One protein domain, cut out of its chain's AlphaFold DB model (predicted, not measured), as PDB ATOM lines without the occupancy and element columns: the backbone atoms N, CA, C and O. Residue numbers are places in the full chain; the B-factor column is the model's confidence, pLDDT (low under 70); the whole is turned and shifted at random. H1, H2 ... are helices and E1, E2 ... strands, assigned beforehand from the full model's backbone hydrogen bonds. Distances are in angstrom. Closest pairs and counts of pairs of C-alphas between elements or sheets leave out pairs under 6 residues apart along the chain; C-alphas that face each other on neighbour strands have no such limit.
ATOM      1  N   LEU A 202     211.793 150.485 149.828       86.00
ATOM      2  CA  LEU A 202     212.359 149.542 148.869       86.00
ATOM      3  C   LEU A 202     213.774 149.953 148.442       86.00
ATOM      4  O   LEU A 202     214.031 151.106 148.083       86.00
ATOM      5  N   VAL A 203     214.671 148.974 148.428       88.19
ATOM      6  CA  VAL A 203     216.048 149.097 147.954       88.19
ATOM      7  C   VAL A 203     216.259 148.084 146.839       88.19
ATOM      8  O   VAL A 203     215.940 146.901 146.976       88.19
ATOM      9  N   TRP A 204     216.795 148.553 145.717       90.44
ATOM     10  CA  TRP A 204     217.194 147.710 144.604       90.44
ATOM     11  C   TRP A 204     218.701 147.512 144.668       90.44
ATOM     12  O   TRP A 204     219.458 148.466 144.814       90.44
ATOM     13  N   PHE A 205     219.141 146.271 144.564       90.75
ATOM     14  CA  PHE A 205     220.537 145.888 144.741       90.75
ATOM     15  C   PHE A 205     220.874 144.742 143.791       90.75
ATOM     16  O   PHE A 205     220.032 144.297 143.006       90.75
ATOM     17  N   SER A 206     222.113 144.260 143.845       89.25
ATOM     18  CA  SER A 206     222.503 143.073 143.098       89.25
ATOM     19  C   SER A 206     223.198 142.037 143.971       89.25
ATOM     20  O   SER A 206     224.180 142.333 144.647       89.25
ATOM     21  N   LEU A 207     222.718 140.796 143.871       84.94
ATOM     22  CA  LEU A 207     223.347 139.603 144.440       84.94
ATOM     23  C   LEU A 207     224.505 139.068 143.584       84.94
ATOM     24  O   LEU A 207     225.226 138.179 144.021       84.94
ATOM     25  N   ASN A 208     224.694 139.577 142.360       87.19
ATOM     26  CA  ASN A 208     225.725 139.084 141.441       87.19
ATOM     27  C   ASN A 208     227.081 139.803 141.577       87.19
ATOM     28  O   ASN A 208     227.945 139.666 140.710       87.19
ATOM     29  N   LEU A 209     227.252 140.600 142.632       89.06
ATOM     30  CA  LEU A 209     228.485 141.326 142.907       89.06
ATOM     31  C   LEU A 209     229.472 140.459 143.708       89.06
ATOM     32  O   LEU A 209     229.048 139.648 144.528       89.06
ATOM     33  N   PRO A 210     230.790 140.657 143.532       93.06
ATOM     34  CA  PRO A 210     231.415 141.647 142.656       93.06
ATOM     35  C   PRO A 210     231.504 141.222 141.182       93.06
ATOM     36  O   PRO A 210     231.712 140.055 140.865       93.06
ATOM     37  N   LEU A 211     231.463 142.203 140.279       94.12
ATOM     38  CA  LEU A 211     231.702 142.018 138.843       94.12
ATOM     39  C   LEU A 211     233.087 142.533 138.455       94.12
ATOM     40  O   LEU A 211     233.511 143.591 138.920       94.12
ATOM     41  N   TYR A 212     233.778 141.816 137.567       95.06
ATOM     42  CA  TYR A 212     235.132 142.161 137.132       95.06
ATOM     43  C   TYR A 212     235.205 142.419 135.630       95.06
ATOM     44  O   TYR A 212     234.788 141.587 134.828       95.06
ATOM     45  N   TYR A 213     235.823 143.535 135.240       94.50
ATOM     46  CA  TYR A 213     236.159 143.809 133.845       94.50
ATOM     47  C   TYR A 213     237.528 144.477 133.728       94.50
ATOM     48  O   TYR A 213     237.763 145.535 134.305       94.50
ATOM     49  N   LYS A 214     238.448 143.850 132.981       92.94
ATOM     50  CA  LYS A 214     239.831 144.335 132.771       92.94
ATOM     51  C   LYS A 214     240.535 144.759 134.076       92.94
ATOM     52  O   LYS A 214     241.264 145.745 134.102       92.94
ATOM     53  N   GLY A 215     240.301 144.007 135.154       91.06
ATOM     54  CA  GLY A 215     240.873 144.265 136.478       91.06
ATOM     55  C   GLY A 215     240.230 145.424 137.248       91.06
ATOM     56  O   GLY A 215     240.811 145.917 138.209       91.06
ATOM     57  N   ILE A 216     239.033 145.860 136.862       95.38
ATOM     58  CA  ILE A 216     238.195 146.749 137.667       95.38
ATOM     59  C   ILE A 216     237.075 145.938 138.296       95.38
ATOM     60  O   ILE A 216     236.360 145.216 137.603       95.38
ATOM     61  N   LYS A 217     236.953 146.057 139.615       96.50
ATOM     62  CA  LYS A 217     235.948 145.400 140.446       96.50
ATOM     63  C   LYS A 217     234.799 146.372 140.701       96.50
ATOM     64  O   LYS A 217     235.012 147.353 141.408       96.50
ATOM     65  N   LEU A 218     233.599 146.102 140.194       95.75
ATOM     66  CA  LEU A 218     232.358 146.712 140.685       95.75
ATOM     67  C   LEU A 218     231.882 145.871 141.866       95.75
ATOM     68  O   LEU A 218     231.547 144.703 141.691       95.75
ATOM     69  N   TYR A 219     231.917 146.434 143.069       93.88
ATOM     70  CA  TYR A 219     231.678 145.676 144.303       93.88
ATOM     71  C   TYR A 219     230.450 146.134 145.082       93.88
ATOM     72  O   TYR A 219     230.078 145.482 146.048       93.88
ATOM     73  N   TYR A 220     229.818 147.227 144.663       93.75
ATOM     74  CA  TYR A 220     228.589 147.704 145.273       93.75
ATOM     75  C   TYR A 220     227.692 148.363 144.229       93.75
ATOM     76  O   TYR A 220     228.177 149.131 143.392       93.75
ATOM     77  N   PHE A 221     226.398 148.071 144.316       93.88
ATOM     78  CA  PHE A 221     225.335 148.713 143.557       93.88
ATOM     79  C   PHE A 221     224.102 148.832 144.442       93.88
ATOM     80  O   PHE A 221     223.671 147.851 145.048       93.88
ATOM     81  N   GLU A 222     223.511 150.016 144.428       93.06
ATOM     82  CA  GLU A 222     222.241 150.293 145.068       93.06
ATOM     83  C   GLU A 222     221.445 151.282 144.223       93.06
ATOM     84  O   GLU A 222     222.002 152.241 143.685       93.06
ATOM     85  N   ALA A 223     220.139 151.071 144.124       92.38
ATOM     86  CA  ALA A 223     219.207 152.011 143.536       92.38
ATOM     87  C   ALA A 223     218.010 152.233 144.465       92.38
ATOM     88  O   ALA A 223     217.444 151.289 145.021       92.38
ATOM     89  N   ARG A 224     217.616 153.498 144.614       89.88
ATOM     90  CA  ARG A 224     216.463 153.925 145.408       89.88
ATOM     91  C   ARG A 224     215.504 154.737 144.539       89.88
ATOM     92  O   ARG A 224     215.955 155.576 143.760       89.88
ATOM     93  N   PRO A 225     214.191 154.516 144.649       87.56
ATOM     94  CA  PRO A 225     213.203 155.273 143.907       87.56
ATOM     95  C   PRO A 225     213.168 156.693 144.459       87.56
ATOM     96  O   PRO A 225     213.178 156.916 145.672       87.56
ATOM     97  N   VAL A 226     213.114 157.668 143.562       86.44
ATOM     98  CA  VAL A 226     212.902 159.058 143.948       86.44
ATOM     99  C   VAL A 226     211.403 159.289 144.055       86.44
ATOM    100  O   VAL A 226     210.679 159.111 143.081       86.44
ATOM    101  N   TYR A 227     210.935 159.722 145.220       79.88
ATOM    102  CA  TYR A 227     209.549 160.152 145.411       79.88
ATOM    103  C   TYR A 227     209.478 161.680 145.373       79.88
ATOM    104  O   TYR A 227     210.160 162.352 146.155       79.88
ATOM    105  N   GLU A 228     208.684 162.226 144.448       71.94
ATOM    106  CA  GLU A 228     208.472 163.674 144.333       71.94
ATOM    107  C   GLU A 228     207.362 164.160 145.278       71.94
ATOM    108  O   GLU A 228     207.461 165.275 145.796       71.94
ATOM    109  N   THR A 229     206.368 163.314 145.574       72.75
ATOM    110  CA  THR A 229     205.275 163.591 146.523       72.75
ATOM    111  C   THR A 229     205.129 162.502 147.598       72.75
ATOM    112  O   THR A 229     205.668 161.399 147.476       72.75
ATOM    113  N   GLU A 230     204.404 162.808 148.681       69.94
ATOM    114  CA  GLU A 230     204.085 161.821 149.725       69.94
ATOM    115  C   GLU A 230     203.044 160.802 149.222       69.94
ATOM    116  O   GLU A 230     203.060 159.647 149.648       69.94
ATOM    117  N   GLU A 231     202.174 161.190 148.278       68.00
ATOM    118  CA  GLU A 231     201.282 160.262 147.578       68.00
ATOM    119  C   GLU A 231     202.058 159.233 146.738       68.00
ATOM    120  O   GLU A 231     201.750 158.042 146.819       68.00
ATOM    121  N   ASP A 232     203.098 159.654 146.002       66.75
ATOM    122  CA  ASP A 232     203.956 158.740 145.222       66.75
ATOM    123  C   ASP A 232     204.635 157.708 146.127       66.75
ATOM    124  O   ASP A 232     204.697 156.518 145.804       66.75
ATOM    125  N   ARG A 233     205.109 158.164 147.294       69.38
ATOM    126  CA  ARG A 233     205.726 157.300 148.302       69.38
ATOM    127  C   ARG A 233     204.728 156.285 148.859       69.38
ATOM    128  O   ARG A 233     205.038 155.101 148.902       69.38
ATOM    129  N   LYS A 234     203.522 156.717 149.247       64.81
ATOM    130  CA  LYS A 234     202.488 155.823 149.804       64.81
ATOM    131  C   LYS A 234     201.991 154.783 148.807       64.81
ATOM    132  O   LYS A 234     201.619 153.684 149.206       64.81
ATOM    133  N   ALA A 235     201.955 155.121 147.523       59.78
ATOM    134  CA  ALA A 235     201.486 154.203 146.499       59.78
ATOM    135  C   ALA A 235     202.529 153.132 146.127       59.78
ATOM    136  O   ALA A 235     202.188 152.209 145.387       59.78
ATOM    137  N   ASN A 236     203.794 153.267 146.565       56.84
ATOM    138  CA  ASN A 236     204.942 152.513 146.032       56.84
ATOM    139  C   ASN A 236     204.986 152.498 144.490       56.84
ATOM    140  O   ASN A 236     205.628 151.656 143.858       56.84
ATOM    141  N   LEU A 237     204.303 153.459 143.866       53.88
ATOM    142  CA  LEU A 237     204.373 153.739 142.450       53.88
ATOM    143  C   LEU A 237     205.567 154.668 142.327       53.88
ATOM    144  O   LEU A 237     205.412 155.886 142.351       53.88
ATOM    145  N   GLY A 238     206.763 154.080 142.275       53.47
ATOM    146  CA  GLY A 238     207.981 154.837 142.030       53.47
ATOM    147  C   GLY A 238     207.765 155.826 140.883       53.47
ATOM    148  O   GLY A 238     207.013 155.562 139.934       53.47
ATOM    149  N   THR A 239     208.417 156.982 140.970       69.00
ATOM    150  CA  THR A 239     208.548 157.817 139.779       69.00
ATOM    151  C   THR A 239     209.342 157.049 138.721       69.00
ATOM    152  O   THR A 239     209.891 155.973 138.957       69.00
ATOM    153  N   ASP A 240     209.450 157.616 137.529       85.19
ATOM    154  CA  ASP A 240     210.369 157.120 136.515       85.19
ATOM    155  C   ASP A 240     211.840 157.484 136.821       85.19
ATOM    156  O   ASP A 240     212.679 157.426 135.924       85.19
ATOM    157  N   ARG A 241     212.177 157.875 138.065       89.88
ATOM    158  CA  ARG A 241     213.501 158.357 138.479       89.88
ATOM    159  C   ARG A 241     214.071 157.596 139.680       89.88
ATOM    160  O   ARG A 241     213.381 157.314 140.657       89.88
ATOM    161  N   TRP A 242     215.377 157.350 139.615       90.94
ATOM    162  CA  TRP A 242     216.120 156.532 140.567       90.94
ATOM    163  C   TRP A 242     217.399 157.231 141.018       90.94
ATOM    164  O   TRP A 242     218.193 157.665 140.181       90.94
ATOM    165  N   ASP A 243     217.624 157.292 142.324       92.69
ATOM    166  CA  ASP A 243     218.942 157.577 142.873       92.69
ATOM    167  C   ASP A 243     219.774 156.299 142.786       92.69
ATOM    168  O   ASP A 243     219.315 155.237 143.199       92.69
ATOM    169  N   VAL A 244     220.979 156.376 142.221       94.38
ATOM    170  CA  VAL A 244     221.830 155.199 141.997       94.38
ATOM    171  C   VAL A 244     223.213 155.420 142.568       94.38
ATOM    172  O   VAL A 244     223.843 156.449 142.321       94.38
ATOM    173  N   TYR A 245     223.705 154.418 143.288       95.44
ATOM    174  CA  TYR A 245     225.023 154.413 143.885       95.44
ATOM    175  C   TYR A 245     225.842 153.208 143.423       95.44
ATOM    176  O   TYR A 245     225.381 152.068 143.462       95.44
ATOM    177  N   ILE A 246     227.073 153.465 142.974       95.62
ATOM    178  CA  ILE A 246     227.999 152.452 142.462       95.62
ATOM    179  C   ILE A 246     229.368 152.643 143.113       95.62
ATOM    180  O   ILE A 246     229.902 153.757 143.123       95.62
ATOM    181  N   LYS A 247     229.974 151.549 143.593       96.31
ATOM    182  CA  LYS A 247     231.375 151.539 144.045       96.31
ATOM    183  C   LYS A 247     232.241 150.612 143.194       96.31
ATOM    184  O   LYS A 247     231.892 149.457 142.926       96.31
ATOM    185  N   LEU A 248     233.407 151.122 142.808       96.94
ATOM    186  CA  LEU A 248     234.397 150.460 141.960       96.94
ATOM    187  C   LEU A 248     235.783 150.489 142.609       96.94
ATOM    188  O   LEU A 248     236.133 151.434 143.315       96.94
ATOM    189  N   LYS A 249     236.601 149.471 142.344       97.19
ATOM    190  CA  LYS A 249     238.015 149.420 142.733       97.19
ATOM    191  C   LYS A 249     238.851 148.984 141.541       97.19
ATOM    192  O   LYS A 249     238.602 147.926 140.966       97.19
ATOM    193  N   ASN A 250     239.853 149.778 141.186       97.56
ATOM    194  CA  ASN A 250     240.864 149.350 140.233       97.56
ATOM    195  C   ASN A 250     241.837 148.406 140.936       97.56
ATOM    196  O   ASN A 250     242.352 148.745 141.991       97.56
ATOM    197  N   THR A 251     242.082 147.217 140.395       96.12
ATOM    198  CA  THR A 251     243.048 146.257 140.957       96.12
ATOM    199  C   THR A 251     244.287 146.107 140.079       96.12
ATOM    200  O   THR A 251     245.047 145.157 140.244       96.12
ATOM    201  N   THR A 252     244.481 147.009 139.117       96.19
ATOM    202  CA  THR A 252     245.582 146.965 138.153       96.19
ATOM    203  C   THR A 252     246.593 148.083 138.383       96.19
ATOM    204  O   THR A 252     246.326 149.065 139.073       96.19
ATOM    205  N   LEU A 253     247.749 147.950 137.729       96.56
ATOM    206  CA  LEU A 253     248.812 148.958 137.670       96.56
ATOM    207  C   LEU A 253     248.536 150.092 136.667       96.56
ATOM    208  O   LEU A 253     249.340 151.015 136.558       96.56
ATOM    209  N   LYS A 254     247.443 150.022 135.899       96.75
ATOM    210  CA  LYS A 254     247.108 151.011 134.865       96.75
ATOM    211  C   LYS A 254     245.839 151.768 135.254       96.75
ATOM    212  O   LYS A 254     244.943 151.176 135.854       96.75
ATOM    213  N   PRO A 255     245.726 153.066 134.930       96.50
ATOM    214  CA  PRO A 255     244.469 153.773 135.118       96.50
ATOM    215  C   PRO A 255     243.390 153.167 134.218       96.50
ATOM    216  O   PRO A 255     243.673 152.695 133.115       96.50
ATOM    217  N   PHE A 256     242.147 153.219 134.678       96.06
ATOM    218  CA  PHE A 256     240.993 152.774 133.909       96.06
ATOM    219  C   PHE A 256     240.032 153.921 133.670       96.06
ATOM    220  O   PHE A 256     239.819 154.753 134.550       96.06
ATOM    221  N   ILE A 257     239.459 153.956 132.471       95.75
ATOM    222  CA  ILE A 257     238.521 154.990 132.052       95.75
ATOM    223  C   ILE A 257     237.159 154.339 131.864       95.75
ATOM    224  O   ILE A 257     237.021 153.396 131.091       95.75
ATOM    225  N   LEU A 258     236.173 154.876 132.567       95.12
ATOM    226  CA  LEU A 258     234.788 154.429 132.577       95.12
ATOM    227  C   LEU A 258     233.897 155.517 131.975       95.12
ATOM    228  O   LEU A 258     234.096 156.695 132.279       95.12
ATOM    229  N   ASN A 259     232.906 155.149 131.161       95.25
ATOM    230  CA  ASN A 259     231.911 156.099 130.656       95.25
ATOM    231  C   ASN A 259     230.638 156.082 131.517       95.25
ATOM    232  O   ASN A 259     229.818 155.174 131.420       95.25
ATOM    233  N   ILE A 260     230.442 157.136 132.311       94.19
ATOM    234  CA  ILE A 260     229.310 157.273 133.240       94.19
ATOM    235  C   ILE A 260     228.002 157.717 132.565       94.19
ATOM    236  O   ILE A 260     226.965 157.764 133.221       94.19
ATOM    237  N   GLY A 261     228.031 158.043 131.270       93.06
ATOM    238  CA  GLY A 261     226.834 158.312 130.467       93.06
ATOM    239  C   GLY A 261     226.314 157.095 129.698       93.06
ATOM    240  O   GLY A 261     225.195 157.129 129.189       93.06
ATOM    241  N   LYS A 262     227.097 156.014 129.603       95.19
ATOM    242  CA  LYS A 262     226.698 154.798 128.887       95.19
ATOM    243  C   LYS A 262     225.909 153.885 129.819       95.19
ATOM    244  O   LYS A 262     226.463 152.987 130.444       95.19
ATOM    245  N   ILE A 263     224.612 154.145 129.917       96.06
ATOM    246  CA  ILE A 263     223.697 153.396 130.778       96.06
ATOM    247  C   ILE A 263     222.515 152.905 129.956       96.06
ATOM    248  O   ILE A 263     221.953 153.647 129.149       96.06
ATOM    249  N   THR A 264     222.128 151.650 130.141       97.06
ATOM    250  CA  THR A 264     220.925 151.077 129.528       97.06
ATOM    251  C   THR A 264     220.304 150.094 130.501       97.06
ATOM    252  O   THR A 264     220.996 149.243 131.047       97.06
ATOM    253  N   PHE A 265     219.009 150.230 130.745       96.94
ATOM    254  CA  PHE A 265     218.238 149.281 131.530       96.94
ATOM    255  C   PHE A 265     217.454 148.376 130.584       96.94
ATOM    256  O   PHE A 265     216.816 148.872 129.661       96.94
ATOM    257  N   ILE A 266     217.525 147.065 130.793       97.00
ATOM    258  CA  ILE A 266     216.852 146.069 129.962       97.00
ATOM    259  C   ILE A 266     215.899 145.263 130.834       97.00
ATOM    260  O   ILE A 266     216.318 144.678 131.833       97.00
ATOM    261  N   ILE A 267     214.629 145.197 130.448       95.12
ATOM    262  CA  ILE A 267     213.620 144.366 131.114       95.12
ATOM    263  C   ILE A 267     212.659 143.808 130.065       95.12
ATOM    264  O   ILE A 267     212.263 144.519 129.150       95.12
ATOM    265  N   ASN A 268     212.322 142.520 130.158       92.94
ATOM    266  CA  ASN A 268     211.424 141.838 129.211       92.94
ATOM    267  C   ASN A 268     211.813 141.992 127.722       92.94
ATOM    268  O   ASN A 268     210.953 141.960 126.848       92.94
ATOM    269  N   GLY A 269     213.107 142.153 127.426       93.19
ATOM    270  CA  GLY A 269     213.616 142.349 126.062       93.19
ATOM    271  C   GLY A 269     213.537 143.788 125.536       93.19
ATOM    272  O   GLY A 269     214.001 144.039 124.429       93.19
ATOM    273  N   GLU A 270     213.005 144.734 126.312       96.00
ATOM    274  CA  GLU A 270     212.949 146.153 125.957       96.00
ATOM    275  C   GLU A 270     214.125 146.930 126.557       96.00
ATOM    276  O   GLU A 270     214.512 146.705 127.707       96.00
ATOM    277  N   GLU A 271     214.678 147.873 125.786       96.75
ATOM    278  CA  GLU A 271     215.782 148.736 126.211       96.75
ATOM    279  C   GLU A 271     215.301 150.140 126.592       96.75
ATOM    280  O   GLU A 271     214.698 150.861 125.796       96.75
ATOM    281  N   TYR A 272     215.678 150.575 127.790       95.88
ATOM    282  CA  TYR A 272     215.387 151.891 128.337       95.88
ATOM    283  C   TYR A 272     216.689 152.656 128.565       95.88
ATOM    284  O   TYR A 272     217.553 152.252 129.351       95.88
ATOM    285  N   LYS A 273     216.837 153.801 127.895       94.81
ATOM    286  CA  LYS A 273     217.966 154.714 128.110       94.81
ATOM    287  C   LYS A 273     217.554 155.828 129.071       94.81
ATOM    288  O   LYS A 273     216.476 156.397 128.892       94.81
ATOM    289  N   PRO A 274     218.382 156.155 130.075       92.94
ATOM    290  CA  PRO A 274     218.037 157.206 131.010       92.94
ATOM    291  C   PRO A 274     218.149 158.580 130.348       92.94
ATOM    292  O   PRO A 274     219.027 158.829 129.519       92.94
ATOM    293  N   LEU A 275     217.270 159.491 130.752       91.06
ATOM    294  CA  LEU A 275     217.339 160.894 130.382       91.06
ATOM    295  C   LEU A 275     218.191 161.679 131.374       91.06
ATOM    296  O   LEU A 275     218.014 161.584 132.588       91.06
ATOM    297  N   PHE A 276     219.058 162.525 130.828       87.81
ATOM    298  CA  PHE A 276     219.971 163.366 131.586       87.81
ATOM    299  C   PHE A 276     219.742 164.845 131.284       87.81
ATOM    300  O   PHE A 276     219.459 165.225 130.149       87.81
ATOM    301  N   LYS A 277     219.947 165.697 132.292       87.81
ATOM    302  CA  LYS A 277     220.252 167.114 132.056       87.81
ATOM    303  C   LYS A 277     221.754 167.244 131.823       87.81
ATOM    304  O   LYS A 277     222.532 166.659 132.573       87.81
ATOM    305  N   ILE A 278     222.150 168.020 130.822       89.44
ATOM    306  CA  ILE A 278     223.554 168.309 130.512       89.44
ATOM    307  C   ILE A 278     223.889 169.769 130.834       89.44
ATOM    308  O   ILE A 278     223.010 170.633 130.830       89.44
ATOM    309  N   ASP A 279     225.143 170.039 131.183       87.50
ATOM    310  CA  ASP A 279     225.690 171.389 131.283       87.50
ATOM    311  C   ASP A 279     226.171 171.908 129.917       87.50
ATOM    312  O   ASP A 279     226.135 171.202 128.909       87.50
ATOM    313  N   GLU A 280     226.628 173.160 129.889       86.38
ATOM    314  CA  GLU A 280     227.135 173.826 128.679       86.38
ATOM    315  C   GLU A 280     228.359 173.125 128.067       86.38
ATOM    316  O   GLU A 280     228.667 173.323 126.896       86.38
ATOM    317  N   LYS A 281     229.046 172.277 128.841       85.25
ATOM    318  CA  LYS A 281     230.208 171.485 128.419       85.25
ATOM    319  C   LYS A 281     229.819 170.055 128.015       85.25
ATOM    320  O   LYS A 281     230.697 169.219 127.811       85.25
ATOM    321  N   GLY A 282     228.523 169.744 127.937       86.75
ATOM    322  CA  GLY A 282     228.011 168.414 127.599       86.75
ATOM    323  C   GLY A 282     228.143 167.378 128.723       86.75
ATOM    324  O   GLY A 282     227.953 166.181 128.489       86.75
ATOM    325  N   ASN A 283     228.461 167.799 129.950       89.06
ATOM    326  CA  ASN A 283     228.539 166.908 131.098       89.06
ATOM    327  C   ASN A 283     227.162 166.727 131.742       89.06
ATOM    328  O   ASN A 283     226.429 167.683 131.971       89.06
ATOM    329  N   ILE A 284     226.827 165.493 132.100       90.19
ATOM    330  CA  ILE A 284     225.617 165.151 132.845       90.19
ATOM    331  C   ILE A 284     225.636 165.840 134.219       90.19
ATOM    332  O   ILE A 284     226.596 165.685 134.986       90.19
ATOM    333  N   LYS A 285     224.565 166.568 134.535       89.81
ATOM    334  CA  LYS A 285     224.328 167.205 135.835       89.81
ATOM    335  C   LYS A 285     223.801 166.202 136.865       89.81
ATOM    336  O   LYS A 285     223.134 165.235 136.502       89.81
ATOM    337  N   GLY A 286     224.070 166.461 138.146       86.38
ATOM    338  CA  GLY A 286     223.614 165.613 139.259       86.38
ATOM    339  C   GLY A 286     224.331 164.262 139.367       86.38
ATOM    340  O   GLY A 286     223.753 163.298 139.862       86.38
ATOM    341  N   ILE A 287     225.574 164.189 138.869       91.50
ATOM    342  CA  ILE A 287     226.490 163.078 139.147       91.50
ATOM    343  C   ILE A 287     227.585 163.578 140.076       91.50
ATOM    344  O   ILE A 287     228.369 164.454 139.694       91.50
ATOM    345  N   GLU A 288     227.661 162.977 141.253       93.19
ATOM    346  CA  GLU A 288     228.737 163.186 142.212       93.19
ATOM    347  C   GLU A 288     229.722 162.023 142.146       93.19
ATOM    348  O   GLU A 288     229.348 160.864 141.956       93.19
ATOM    349  N   ILE A 289     231.008 162.339 142.269       94.12
ATOM    350  CA  ILE A 289     232.089 161.356 142.255       94.12
ATOM    351  C   ILE A 289     232.967 161.613 143.472       94.12
ATOM    352  O   ILE A 289     233.339 162.757 143.733       94.12
ATOM    353  N   SER A 290     233.312 160.554 144.198       95.56
ATOM    354  CA  SER A 290     234.225 160.617 145.342       95.56
ATOM    355  C   SER A 290     235.209 159.441 145.354       95.56
ATOM    356  O   SER A 290     235.084 158.492 144.573       95.56
ATOM    357  N   GLY A 291     236.216 159.512 146.228       94.62
ATOM    358  CA  GLY A 291     237.340 158.571 146.269       94.62
ATOM    359  C   GLY A 291     238.546 159.061 145.464       94.62
ATOM    360  O   GLY A 291     238.754 160.262 145.310       94.62
ATOM    361  N   ASP A 292     239.335 158.125 144.941       96.81
ATOM    362  CA  ASP A 292     240.600 158.405 144.246       96.81
ATOM    363  C   ASP A 292     240.406 158.791 142.769       96.81
ATOM    364  O   ASP A 292     241.354 159.166 142.072       96.81
ATOM    365  N   CYS A 293     239.187 158.651 142.251       96.62
ATOM    366  CA  CYS A 293     238.876 158.880 140.849       96.62
ATOM    367  C   CYS A 293     238.551 160.341 140.536       96.62
ATOM    368  O   CYS A 293     238.201 161.140 141.404       96.62
ATOM    369  N   LYS A 294     238.663 160.703 139.256       95.69
ATOM    370  CA  LYS A 294     238.375 162.059 138.778       95.69
ATOM    371  C   LYS A 294     237.459 162.019 137.571       95.69
ATOM    372  O   LYS A 294     237.650 161.213 136.660       95.69
ATOM    373  N   ARG A 295     236.485 162.927 137.543       93.31
ATOM    374  CA  ARG A 295     235.703 163.187 136.336       93.31
ATOM    375  C   ARG A 295     236.586 163.883 135.307       93.31
ATOM    376  O   ARG A 295     237.295 164.830 135.637       93.31
ATOM    377  N   ILE A 296     236.518 163.417 134.071       91.44
ATOM    378  CA  ILE A 296     237.171 164.016 132.911       91.44
ATOM    379  C   ILE A 296     236.124 164.280 131.820       91.44
ATOM    380  O   ILE A 296     234.969 163.859 131.921       91.44
ATOM    381  N   GLU A 297     236.529 164.998 130.778       86.69
ATOM    382  CA  GLU A 297     235.645 165.451 129.705       86.69
ATOM    383  C   GLU A 297     234.909 164.306 128.984       86.69
ATOM    384  O   GLU A 297     235.452 163.214 128.750       86.69
ATOM    385  N   GLY A 298     233.662 164.585 128.590       85.75
ATOM    386  CA  GLY A 298     232.815 163.655 127.848       85.75
ATOM    387  C   GLY A 298     232.174 162.588 128.732       85.75
ATOM    388  O   GLY A 298     232.061 161.443 128.305       85.75
ATOM    389  N   ASN A 299     231.782 162.941 129.965       91.88
ATOM    390  CA  ASN A 299     231.136 162.018 130.913       91.88
ATOM    391  C   ASN A 299     231.968 160.763 131.186       91.88
ATOM    392  O   ASN A 299     231.452 159.648 131.237       91.88
ATOM    393  N   ARG A 300     233.277 160.951 131.356       95.19
ATOM    394  CA  ARG A 300     234.208 159.875 131.673       95.19
ATOM    395  C   ARG A 300     234.773 160.054 133.072       95.19
ATOM    396  O   ARG A 300     234.892 161.170 133.573       95.19
ATOM    397  N   VAL A 301     235.136 158.944 133.695       96.25
ATOM    398  CA  VAL A 301     235.795 158.915 134.999       96.25
ATOM    399  C   VAL A 301     237.075 158.117 134.873       96.25
ATOM    400  O   VAL A 301     237.056 156.996 134.368       96.25
ATOM    401  N   ILE A 302     238.184 158.705 135.317       97.00
ATOM    402  CA  ILE A 302     239.465 158.015 135.426       97.00
ATOM    403  C   ILE A 302     239.638 157.499 136.852       97.00
ATOM    404  O   ILE A 302     239.554 158.264 137.811       97.00
ATOM    405  N   ILE A 303     239.878 156.198 136.983       97.50
ATOM    406  CA  ILE A 303     240.168 155.527 138.250       97.50
ATOM    407  C   ILE A 303     241.659 155.173 138.240       97.50
ATOM    408  O   ILE A 303     242.082 154.390 137.379       97.50
ATOM    409  N   PRO A 304     242.480 155.748 139.139       97.62
ATOM    410  CA  PRO A 304     243.914 155.488 139.149       97.62
ATOM    411  C   PRO A 304     244.216 154.025 139.513       97.62
ATOM    412  O   PRO A 304     243.329 153.317 140.003       97.62
ATOM    413  N   PRO A 305     245.449 153.546 139.269       97.62
ATOM    414  CA  PRO A 305     245.902 152.241 139.747       97.62
ATOM    415  C   PRO A 305     245.596 152.054 141.235       97.62
ATOM    416  O   PRO A 305     245.845 152.960 142.027       97.62
ATOM    417  N   TYR A 306     245.035 150.903 141.608       96.75
ATOM    418  CA  TYR A 306     244.631 150.573 142.988       96.75
ATOM    419  C   TYR A 306     243.589 151.492 143.652       96.75
ATOM    420  O   TYR A 306     243.218 151.252 144.802       96.75
ATOM    421  N   GLY A 307     243.077 152.498 142.936       96.62
ATOM    422  CA  GLY A 307     242.142 153.477 143.475       96.62
ATOM    423  C   GLY A 307     240.725 152.937 143.663       96.62
ATOM    424  O   GLY A 307     240.250 152.094 142.890       96.62
ATOM    425  N   LYS A 308     240.027 153.464 144.671       97.12
ATOM    426  CA  LYS A 308     238.585 153.287 144.886       97.12
ATOM    427  C   LYS A 308     237.823 154.454 144.246       97.12
ATOM    428  O   LYS A 308     238.277 155.594 144.274       97.12
ATOM    429  N   CYS A 309     236.661 154.178 143.664       97.25
ATOM    430  CA  CYS A 309     235.806 155.184 143.047       97.25
ATOM    431  C   CYS A 309     234.349 154.977 143.434       97.25
ATOM    432  O   CYS A 309     233.819 153.874 143.297       97.25
ATOM    433  N   ASN A 310     233.709 156.056 143.853       96.88
ATOM    434  CA  ASN A 310     232.305 156.100 144.218       96.88
ATOM    435  C   ASN A 310     231.585 157.022 143.235       96.88
ATOM    436  O   ASN A 310     232.038 158.143 143.008       96.88
ATOM    437  N   ILE A 311     230.484 156.554 142.654       96.69
ATOM    438  CA  ILE A 311     229.706 157.299 141.664       96.69
ATOM    439  C   ILE A 311     228.261 157.341 142.138       96.69
ATOM    440  O   ILE A 311     227.647 156.292 142.337       96.69
ATOM    441  N   TYR A 312     227.729 158.549 142.293       95.81
ATOM    442  CA  TYR A 312     226.383 158.794 142.784       95.81
ATOM    443  C   TYR A 312     225.581 159.567 141.740       95.81
ATOM    444  O   TYR A 312     225.969 160.656 141.323       95.81
ATOM    445  N   TYR A 313     224.445 159.011 141.344       94.88
ATOM    446  CA  TYR A 313     223.416 159.685 140.564       94.88
ATOM    447  C   TYR A 313     222.329 160.103 141.545       94.88
ATOM    448  O   TYR A 313     221.487 159.279 141.880       94.88
ATOM    449  N   ILE A 314     222.372 161.340 142.037       92.12
ATOM    450  CA  ILE A 314     221.460 161.818 143.090       92.12
ATOM    451  C   ILE A 314     220.565 162.908 142.521       92.12
ATOM    452  O   ILE A 314     221.039 163.817 141.837       92.12
ATOM    453  N   TYR A 315     219.269 162.822 142.794       90.94
ATOM    454  CA  TYR A 315     218.307 163.840 142.417       90.94
ATOM    455  C   TYR A 315     218.312 165.029 143.385       90.94
ATOM    456  O   TYR A 315     217.908 164.933 144.546       90.94
ATOM    457  N   ASP A 316     218.698 166.198 142.877       89.12
ATOM    458  CA  ASP A 316     218.525 167.485 143.544       89.12
ATOM    459  C   ASP A 316     217.079 167.963 143.339       89.12
ATOM    460  O   ASP A 316     216.697 168.430 142.259       89.12
ATOM    461  N   ARG A 317     216.264 167.859 144.396       85.44
ATOM    462  CA  ARG A 317     214.846 168.262 144.387       85.44
ATOM    463  C   ARG A 317     214.646 169.759 144.143       85.44
ATOM    464  O   ARG A 317     213.650 170.136 143.529       85.44
ATOM    465  N   LEU A 318     215.566 170.609 144.605       85.44
ATOM    466  CA  LEU A 318     215.446 172.062 144.456       85.44
ATOM    467  C   LEU A 318     215.673 172.475 143.001       85.44
ATOM    468  O   LEU A 318     214.934 173.295 142.461       85.44
ATOM    469  N   LYS A 319     216.662 171.865 142.346       85.69
ATOM    470  CA  LYS A 319     217.009 172.154 140.943       85.69
ATOM    471  C   LYS A 319     216.288 171.257 139.935       85.69
ATOM    472  O   LYS A 319     216.360 171.487 138.720       85.69
ATOM    473  N   LYS A 320     215.587 170.230 140.423       83.94
ATOM    474  CA  LYS A 320     214.935 169.182 139.630       83.94
ATOM    475  C   LYS A 320     215.908 168.560 138.619       83.94
ATOM    476  O   LYS A 320     215.606 168.473 137.423       83.94
ATOM    477  N   GLU A 321     217.114 168.210 139.054       85.88
ATOM    478  CA  GLU A 321     218.181 167.643 138.213       85.88
ATOM    479  C   GLU A 321     218.880 166.461 138.889       85.88
ATOM    480  O   GLU A 321     218.819 166.336 140.103       85.88
ATOM    481  N   GLY A 322     219.529 165.589 138.115       87.06
ATOM    482  CA  GLY A 322     220.167 164.374 138.638       87.06
ATOM    483  C   GLY A 322     219.240 163.161 138.739       87.06
ATOM    484  O   GLY A 322     218.102 163.195 138.258       87.06
ATOM    485  N   GLY A 323     219.751 162.073 139.315       90.31
ATOM    486  CA  GLY A 323     219.122 160.747 139.272       90.31
ATOM    487  C   GLY A 323     219.033 160.160 137.853       90.31
ATOM    488  O   GLY A 323     219.147 160.864 136.845       90.31
ATOM    489  N   LEU A 324     218.819 158.852 137.751       91.94
ATOM    490  CA  LEU A 324     218.565 158.169 136.484       91.94
ATOM    491  C   LEU A 324     217.069 158.172 136.183       91.94
ATOM    492  O   LEU A 324     216.302 157.538 136.903       91.94
ATOM    493  N   LYS A 325     216.653 158.872 135.122       91.75
ATOM    494  CA  LYS A 325     215.247 158.933 134.703       91.75
ATOM    495  C   LYS A 325     214.962 157.991 133.528       91.75
ATOM    496  O   LYS A 325     215.320 158.318 132.401       91.75
ATOM    497  N   PHE A 326     214.294 156.867 133.765       91.69
ATOM    498  CA  PHE A 326     213.886 155.887 132.755       91.69
ATOM    499  C   PHE A 326     212.388 156.018 132.455       91.69
ATOM    500  O   PHE A 326     211.566 155.450 133.171       91.69
ATOM    501  N   ILE A 327     212.021 156.757 131.400       88.56
ATOM    502  CA  ILE A 327     210.606 157.019 131.065       88.56
ATOM    503  C   ILE A 327     209.814 155.708 130.989       88.56
ATOM    504  O   ILE A 327     210.184 154.794 130.258       88.56
ATOM    505  N   GLY A 328     208.702 155.653 131.725       86.56
ATOM    506  CA  GLY A 328     207.795 154.503 131.748       86.56
ATOM    507  C   GLY A 328     208.210 153.373 132.696       86.56
ATOM    508  O   GLY A 328     207.400 152.488 132.960       86.56
ATOM    509  N   VAL A 329     209.414 153.418 133.277       88.06
ATOM    510  CA  VAL A 329     209.923 152.372 134.174       88.06
ATOM    511  C   VAL A 329     209.715 152.768 135.632       88.06
ATOM    512  O   VAL A 329     210.479 153.545 136.200       88.06
ATOM    513  N   LYS A 330     208.695 152.175 136.259       83.44
ATOM    514  CA  LYS A 330     208.389 152.365 137.690       83.44
ATOM    515  C   LYS A 330     208.981 151.292 138.606       83.44
ATOM    516  O   LYS A 330     208.885 151.401 139.823       83.44
ATOM    517  N   ASN A 331     209.571 150.239 138.041       85.88
ATOM    518  CA  ASN A 331     210.150 149.133 138.797       85.88
ATOM    519  C   ASN A 331     211.360 148.552 138.056       85.88
ATOM    520  O   ASN A 331     211.239 148.170 136.895       85.88
ATOM    521  N   LEU A 332     212.505 148.457 138.738       88.62
ATOM    522  CA  LEU A 332     213.728 147.872 138.180       88.62
ATOM    523  C   LEU A 332     213.858 146.353 138.419       88.62
ATOM    524  O   LEU A 332     214.789 145.730 137.910       88.62
ATOM    525  N   LYS A 333     212.967 145.747 139.219       87.31
ATOM    526  CA  LYS A 333     213.079 144.349 139.667       87.31
ATOM    527  C   LYS A 333     213.102 143.384 138.480       87.31
ATOM    528  O   LYS A 333     212.223 143.432 137.625       87.31
ATOM    529  N   GLY A 334     214.073 142.469 138.482       87.56
ATOM    530  CA  GLY A 334     214.229 141.439 137.452       87.56
ATOM    531  C   GLY A 334     214.849 141.941 136.146       87.56
ATOM    532  O   GLY A 334     215.068 141.141 135.240       87.56
ATOM    533  N   GLY A 335     215.146 143.238 136.040       94.00
ATOM    534  CA  GLY A 335     215.860 143.798 134.900       94.00
ATOM    535  C   GLY A 335     217.379 143.744 135.054       94.00
ATOM    536  O   GLY A 335     217.928 143.395 136.103       94.00
ATOM    537  N   ILE A 336     218.067 144.126 133.982       96.56
ATOM    538  CA  ILE A 336     219.525 144.206 133.907       96.56
ATOM    539  C   ILE A 336     219.905 145.655 133.616       96.56
ATOM    540  O   ILE A 336     219.541 146.204 132.578       96.56
ATOM    541  N   LEU A 337     220.659 146.279 134.517       96.44
ATOM    542  CA  LEU A 337     221.264 147.584 134.275       96.44
ATOM    543  C   LEU A 337     222.667 147.387 133.710       96.44
ATOM    544  O   LEU A 337     223.580 146.944 134.403       96.44
ATOM    545  N   ILE A 338     222.838 147.741 132.443       96.56
ATOM    546  CA  ILE A 338     224.139 147.813 131.795       96.56
ATOM    547  C   ILE A 338     224.742 149.178 132.108       96.56
ATOM    548  O   ILE A 338     224.296 150.202 131.586       96.56
ATOM    549  N   PHE A 339     225.767 149.185 132.953       95.38
ATOM    550  CA  PHE A 339     226.554 150.365 133.293       95.38
ATOM    551  C   PHE A 339     227.934 150.278 132.631       95.38
ATOM    552  O   PHE A 339     228.795 149.512 133.059       95.38
ATOM    553  N   ASP A 340     228.126 151.040 131.555       93.69
ATOM    554  CA  ASP A 340     229.233 150.969 130.595       93.69
ATOM    555  C   ASP A 340     229.424 149.570 129.979       93.69
ATOM    556  O   ASP A 340     229.009 149.305 128.845       93.69
ATOM    557  N   VAL A 341     230.044 148.674 130.740       91.75
ATOM    558  CA  VAL A 341     230.379 147.285 130.391       91.75
ATOM    559  C   VAL A 341     229.884 146.277 131.433       91.75
ATOM    560  O   VAL A 341     230.014 145.077 131.215       91.75
ATOM    561  N   TYR A 342     229.338 146.740 132.562       94.88
ATOM    562  CA  TYR A 342     228.905 145.897 133.676       94.88
ATOM    563  C   TYR A 342     227.416 145.558 133.566       94.88
ATOM    564  O   TYR A 342     226.599 146.475 133.652       94.88
ATOM    565  N   PRO A 343     227.044 144.272 133.421       95.38
ATOM    566  CA  PRO A 343     225.658 143.830 133.507       95.38
ATOM    567  C   PRO A 343     225.268 143.572 134.970       95.38
ATOM    568  O   PRO A 343     225.624 142.550 135.562       95.38
ATOM    569  N   ILE A 344     224.537 144.510 135.565       95.94
ATOM    570  CA  ILE A 344     224.078 144.443 136.955       95.94
ATOM    571  C   ILE A 344     222.658 143.869 136.968       95.94
ATOM    572  O   ILE A 344     221.740 144.484 136.430       95.94
ATOM    573  N   TYR A 345     222.474 142.694 137.569       94.12
ATOM    574  CA  TYR A 345     221.176 142.019 137.634       94.12
ATOM    575  C   TYR A 345     220.428 142.498 138.872       94.12
ATOM    576  O   TYR A 345     220.906 142.328 139.993       94.12
ATOM    577  N   ILE A 346     219.269 143.117 138.667       92.44
ATOM    578  CA  ILE A 346     218.612 143.878 139.719       92.44
ATOM    579  C   ILE A 346     217.599 143.021 140.480       92.44
ATOM    580  O   ILE A 346     216.622 142.507 139.928       92.44
ATOM    581  N   TRP A 347     217.795 142.980 141.793       90.44
ATOM    582  CA  TRP A 347     216.869 142.457 142.790       90.44
ATOM    583  C   TRP A 347     216.321 143.605 143.634       90.44
ATOM    584  O   TRP A 347     216.870 144.705 143.615       90.44
ATOM    585  N   SER A 348     215.236 143.368 144.368       88.62
ATOM    586  CA  SER A 348     214.726 144.338 145.334       88.62
ATOM    587  C   SER A 348     214.186 143.671 146.584       88.62
ATOM    588  O   SER A 348     213.574 142.602 146.511       88.62
ATOM    589  N   MET A 349     214.420 144.328 147.713       88.69
ATOM    590  CA  MET A 349     213.932 143.969 149.042       88.69
ATOM    591  C   MET A 349     213.620 145.258 149.806       88.69
ATOM    592  O   MET A 349     214.028 146.348 149.393       88.69
ATOM    593  N   THR A 350     212.869 145.165 150.898       88.75
ATOM    594  CA  THR A 350     212.706 146.315 151.793       88.75
ATOM    595  C   THR A 350     213.985 146.522 152.610       88.75
ATOM    596  O   THR A 350     214.760 145.585 152.817       88.75
ATOM    597  N   THR A 351     214.215 147.738 153.111       88.62
ATOM    598  CA  THR A 351     215.298 148.004 154.076       88.62
ATOM    599  C   THR A 351     215.180 147.080 155.289       88.62
ATOM    600  O   THR A 351     216.195 146.644 155.830       88.62
ATOM    601  N   TYR A 352     213.944 146.766 155.694       90.38
ATOM    602  CA  TYR A 352     213.671 145.815 156.765       90.38
ATOM    603  C   TYR A 352     214.246 144.437 156.428       90.38
ATOM    604  O   TYR A 352     215.104 143.949 157.160       90.38
ATOM    605  N   ASP A 353     213.863 143.852 155.291       89.69
ATOM    606  CA  ASP A 353     214.329 142.513 154.911       89.69
ATOM    607  C   ASP A 353     215.855 142.481 154.733       89.69
ATOM    608  O   ASP A 353     216.507 141.546 155.188       89.69
ATOM    609  N   MET A 354     216.458 143.532 154.158       86.88
ATOM    610  CA  MET A 354     217.921 143.631 154.048       86.88
ATOM    611  C   MET A 354     218.612 143.565 155.416       86.88
ATOM    612  O   MET A 354     219.600 142.849 155.574       86.88
ATOM    613  N   LYS A 355     218.087 144.284 156.419       87.44
ATOM    614  CA  LYS A 355     218.623 144.264 157.788       87.44
ATOM    615  C   LYS A 355     218.470 142.895 158.450       87.44
ATOM    616  O   LYS A 355     219.372 142.486 159.178       87.44
ATOM    617  N   ILE A 356     217.354 142.203 158.212       88.19
ATOM    618  CA  ILE A 356     217.100 140.858 158.753       88.19
ATOM    619  C   ILE A 356     218.057 139.828 158.155       88.19
ATOM    620  O   ILE A 356     218.639 139.039 158.894       88.19
ATOM    621  N   GLU A 357     218.280 139.889 156.845       86.19
ATOM    622  CA  GLU A 357     219.195 138.994 156.127       86.19
ATOM    623  C   GLU A 357     220.681 139.327 156.368       86.19
ATOM    624  O   GLU A 357     221.570 138.638 155.868       86.19
ATOM    625  N   GLY A 358     220.986 140.395 157.116       81.31
ATOM    626  CA  GLY A 358     222.362 140.849 157.338       81.31
ATOM    627  C   GLY A 358     223.037 141.391 156.071       81.31
ATOM    628  O   GLY A 358     224.263 141.474 156.006       81.31
TER     629      GLY A 358
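AT A GLANCE: This is residues 202 to 358 of the 365 residues of an uncharacterized protein of Persephonella sp (UniProt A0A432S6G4). A large, twisted sheet, built round the long strands E3 and E4, forms one wall, and the small sheet E5, E10 and E9 covers part of one face of it, so that the two make a sandwich of unequal layers. A second small sheet, E7, E6, E12 and E13, comes to the large one with its edge strand E13, near E2 and E3; the short helix H1 lies in a loop far from the core, and the short helix H2 is at the E1 and E14 edge of the large sheet. The printed part has 157 residues with fourteen named strands and two named helices, in the order E1, E2, E3, H1, E4 to E14, H2; the class is mostly strand. The large sheet is branched, and neighbour strands in the three sheets are antiparallel. The whole is compact, with a radius of gyration of the C-alphas of 15.6 A and spans of 48 by 42 by 30 A.

IN THESE COORDINATES: E1, residues 202 to 205, begins at C-alpha 202, (212.359, 149.542, 148.869). E2 is residues 211 to 213, and E3, residues 216 to 225, is 27.1 A long and bends by 51 degrees at residue 219. H1 is residues 230 to 234. E4, residues 241 to 250, is 28.9 A long and ends at C-alpha 250, (240.864, 149.350, 140.233). E5 is residues 256 to 259, E6 residues 263 to 267, 13.5 A, and E7 residues 270 to 272. E8, residues 287 to 291, is 13.7 A long; E9 is residues 294 to 296, E10 residues 300 to 303, and E11 residues 308 to 313, 17.0 A. E12 is residues 336 to 339, E13 residues 342 to 345, and E14 residues 347 to 350, 10.6 A. H2, residues 351 to 356, ends at C-alpha 356, (217.100, 140.858, 158.753).

HOW THE PARTS SIT: In the branched sheet E3 has three neighbours: E1, beside residues 221 to 224, and E2, beside residues 216 to 218, lie on one side of it, and E4 on the other side. Between E1 and E3, N 204 and O 223 are within hydrogen-bond range at 2.9 A, and in the hairpin E2 and E3, N 218 and O 211 are within hydrogen-bond range at 2.8 A. E3 and E4 have N 224 and O 243 at 2.8 A, E4 and E11 have N 248 and O 309 at 2.8 A, and E8 and E11 have N 288 and O 312 at 2.9 A. E14 is an edge strand beside E1, with N 203 and O 349 at 2.9 A. The sheet E5, E10, E9 is face to face with this one, 9.2 A centre to centre over the parts that face each other, their strands at 44 degrees. In it N 258 and O 301 are 2.9 A apart, and N 296 and O 300 are 2.8 A apart. In the other small sheet, order E7, E6, E12, E13, N 272 and O 265 are 2.8 A apart, N 266 and O 336 2.8 A, and N 337 and O 344 2.8 A. The closest C-alphas of E2 and E13 are those of Leu 211 and Tyr 342, 7.0 A apart. E13 runs on into E14 at 53 degrees. H2 is on the branched sheet over E14, at a height over the sheet of 6.9 A, and only just stands up from it, rising 41 degrees. H1 is on no sheet. In H1 and H2 every O i to N i+4 pair is within hydrogen-bond range.

THE WHOLE: The C-alphas farthest apart are those of Glu 231 and Leu 253, at 49.9 A. The printed part has no cut. The links E7 to E8, 14 residues, and E11 to E12, 22 residues, are long; in the second, residues 324 to 325 pair antiparallel with residues 241 to 242 of E4. The mean pLDDT of the printed part is 90.0, and residues 230 to 239 are under 70.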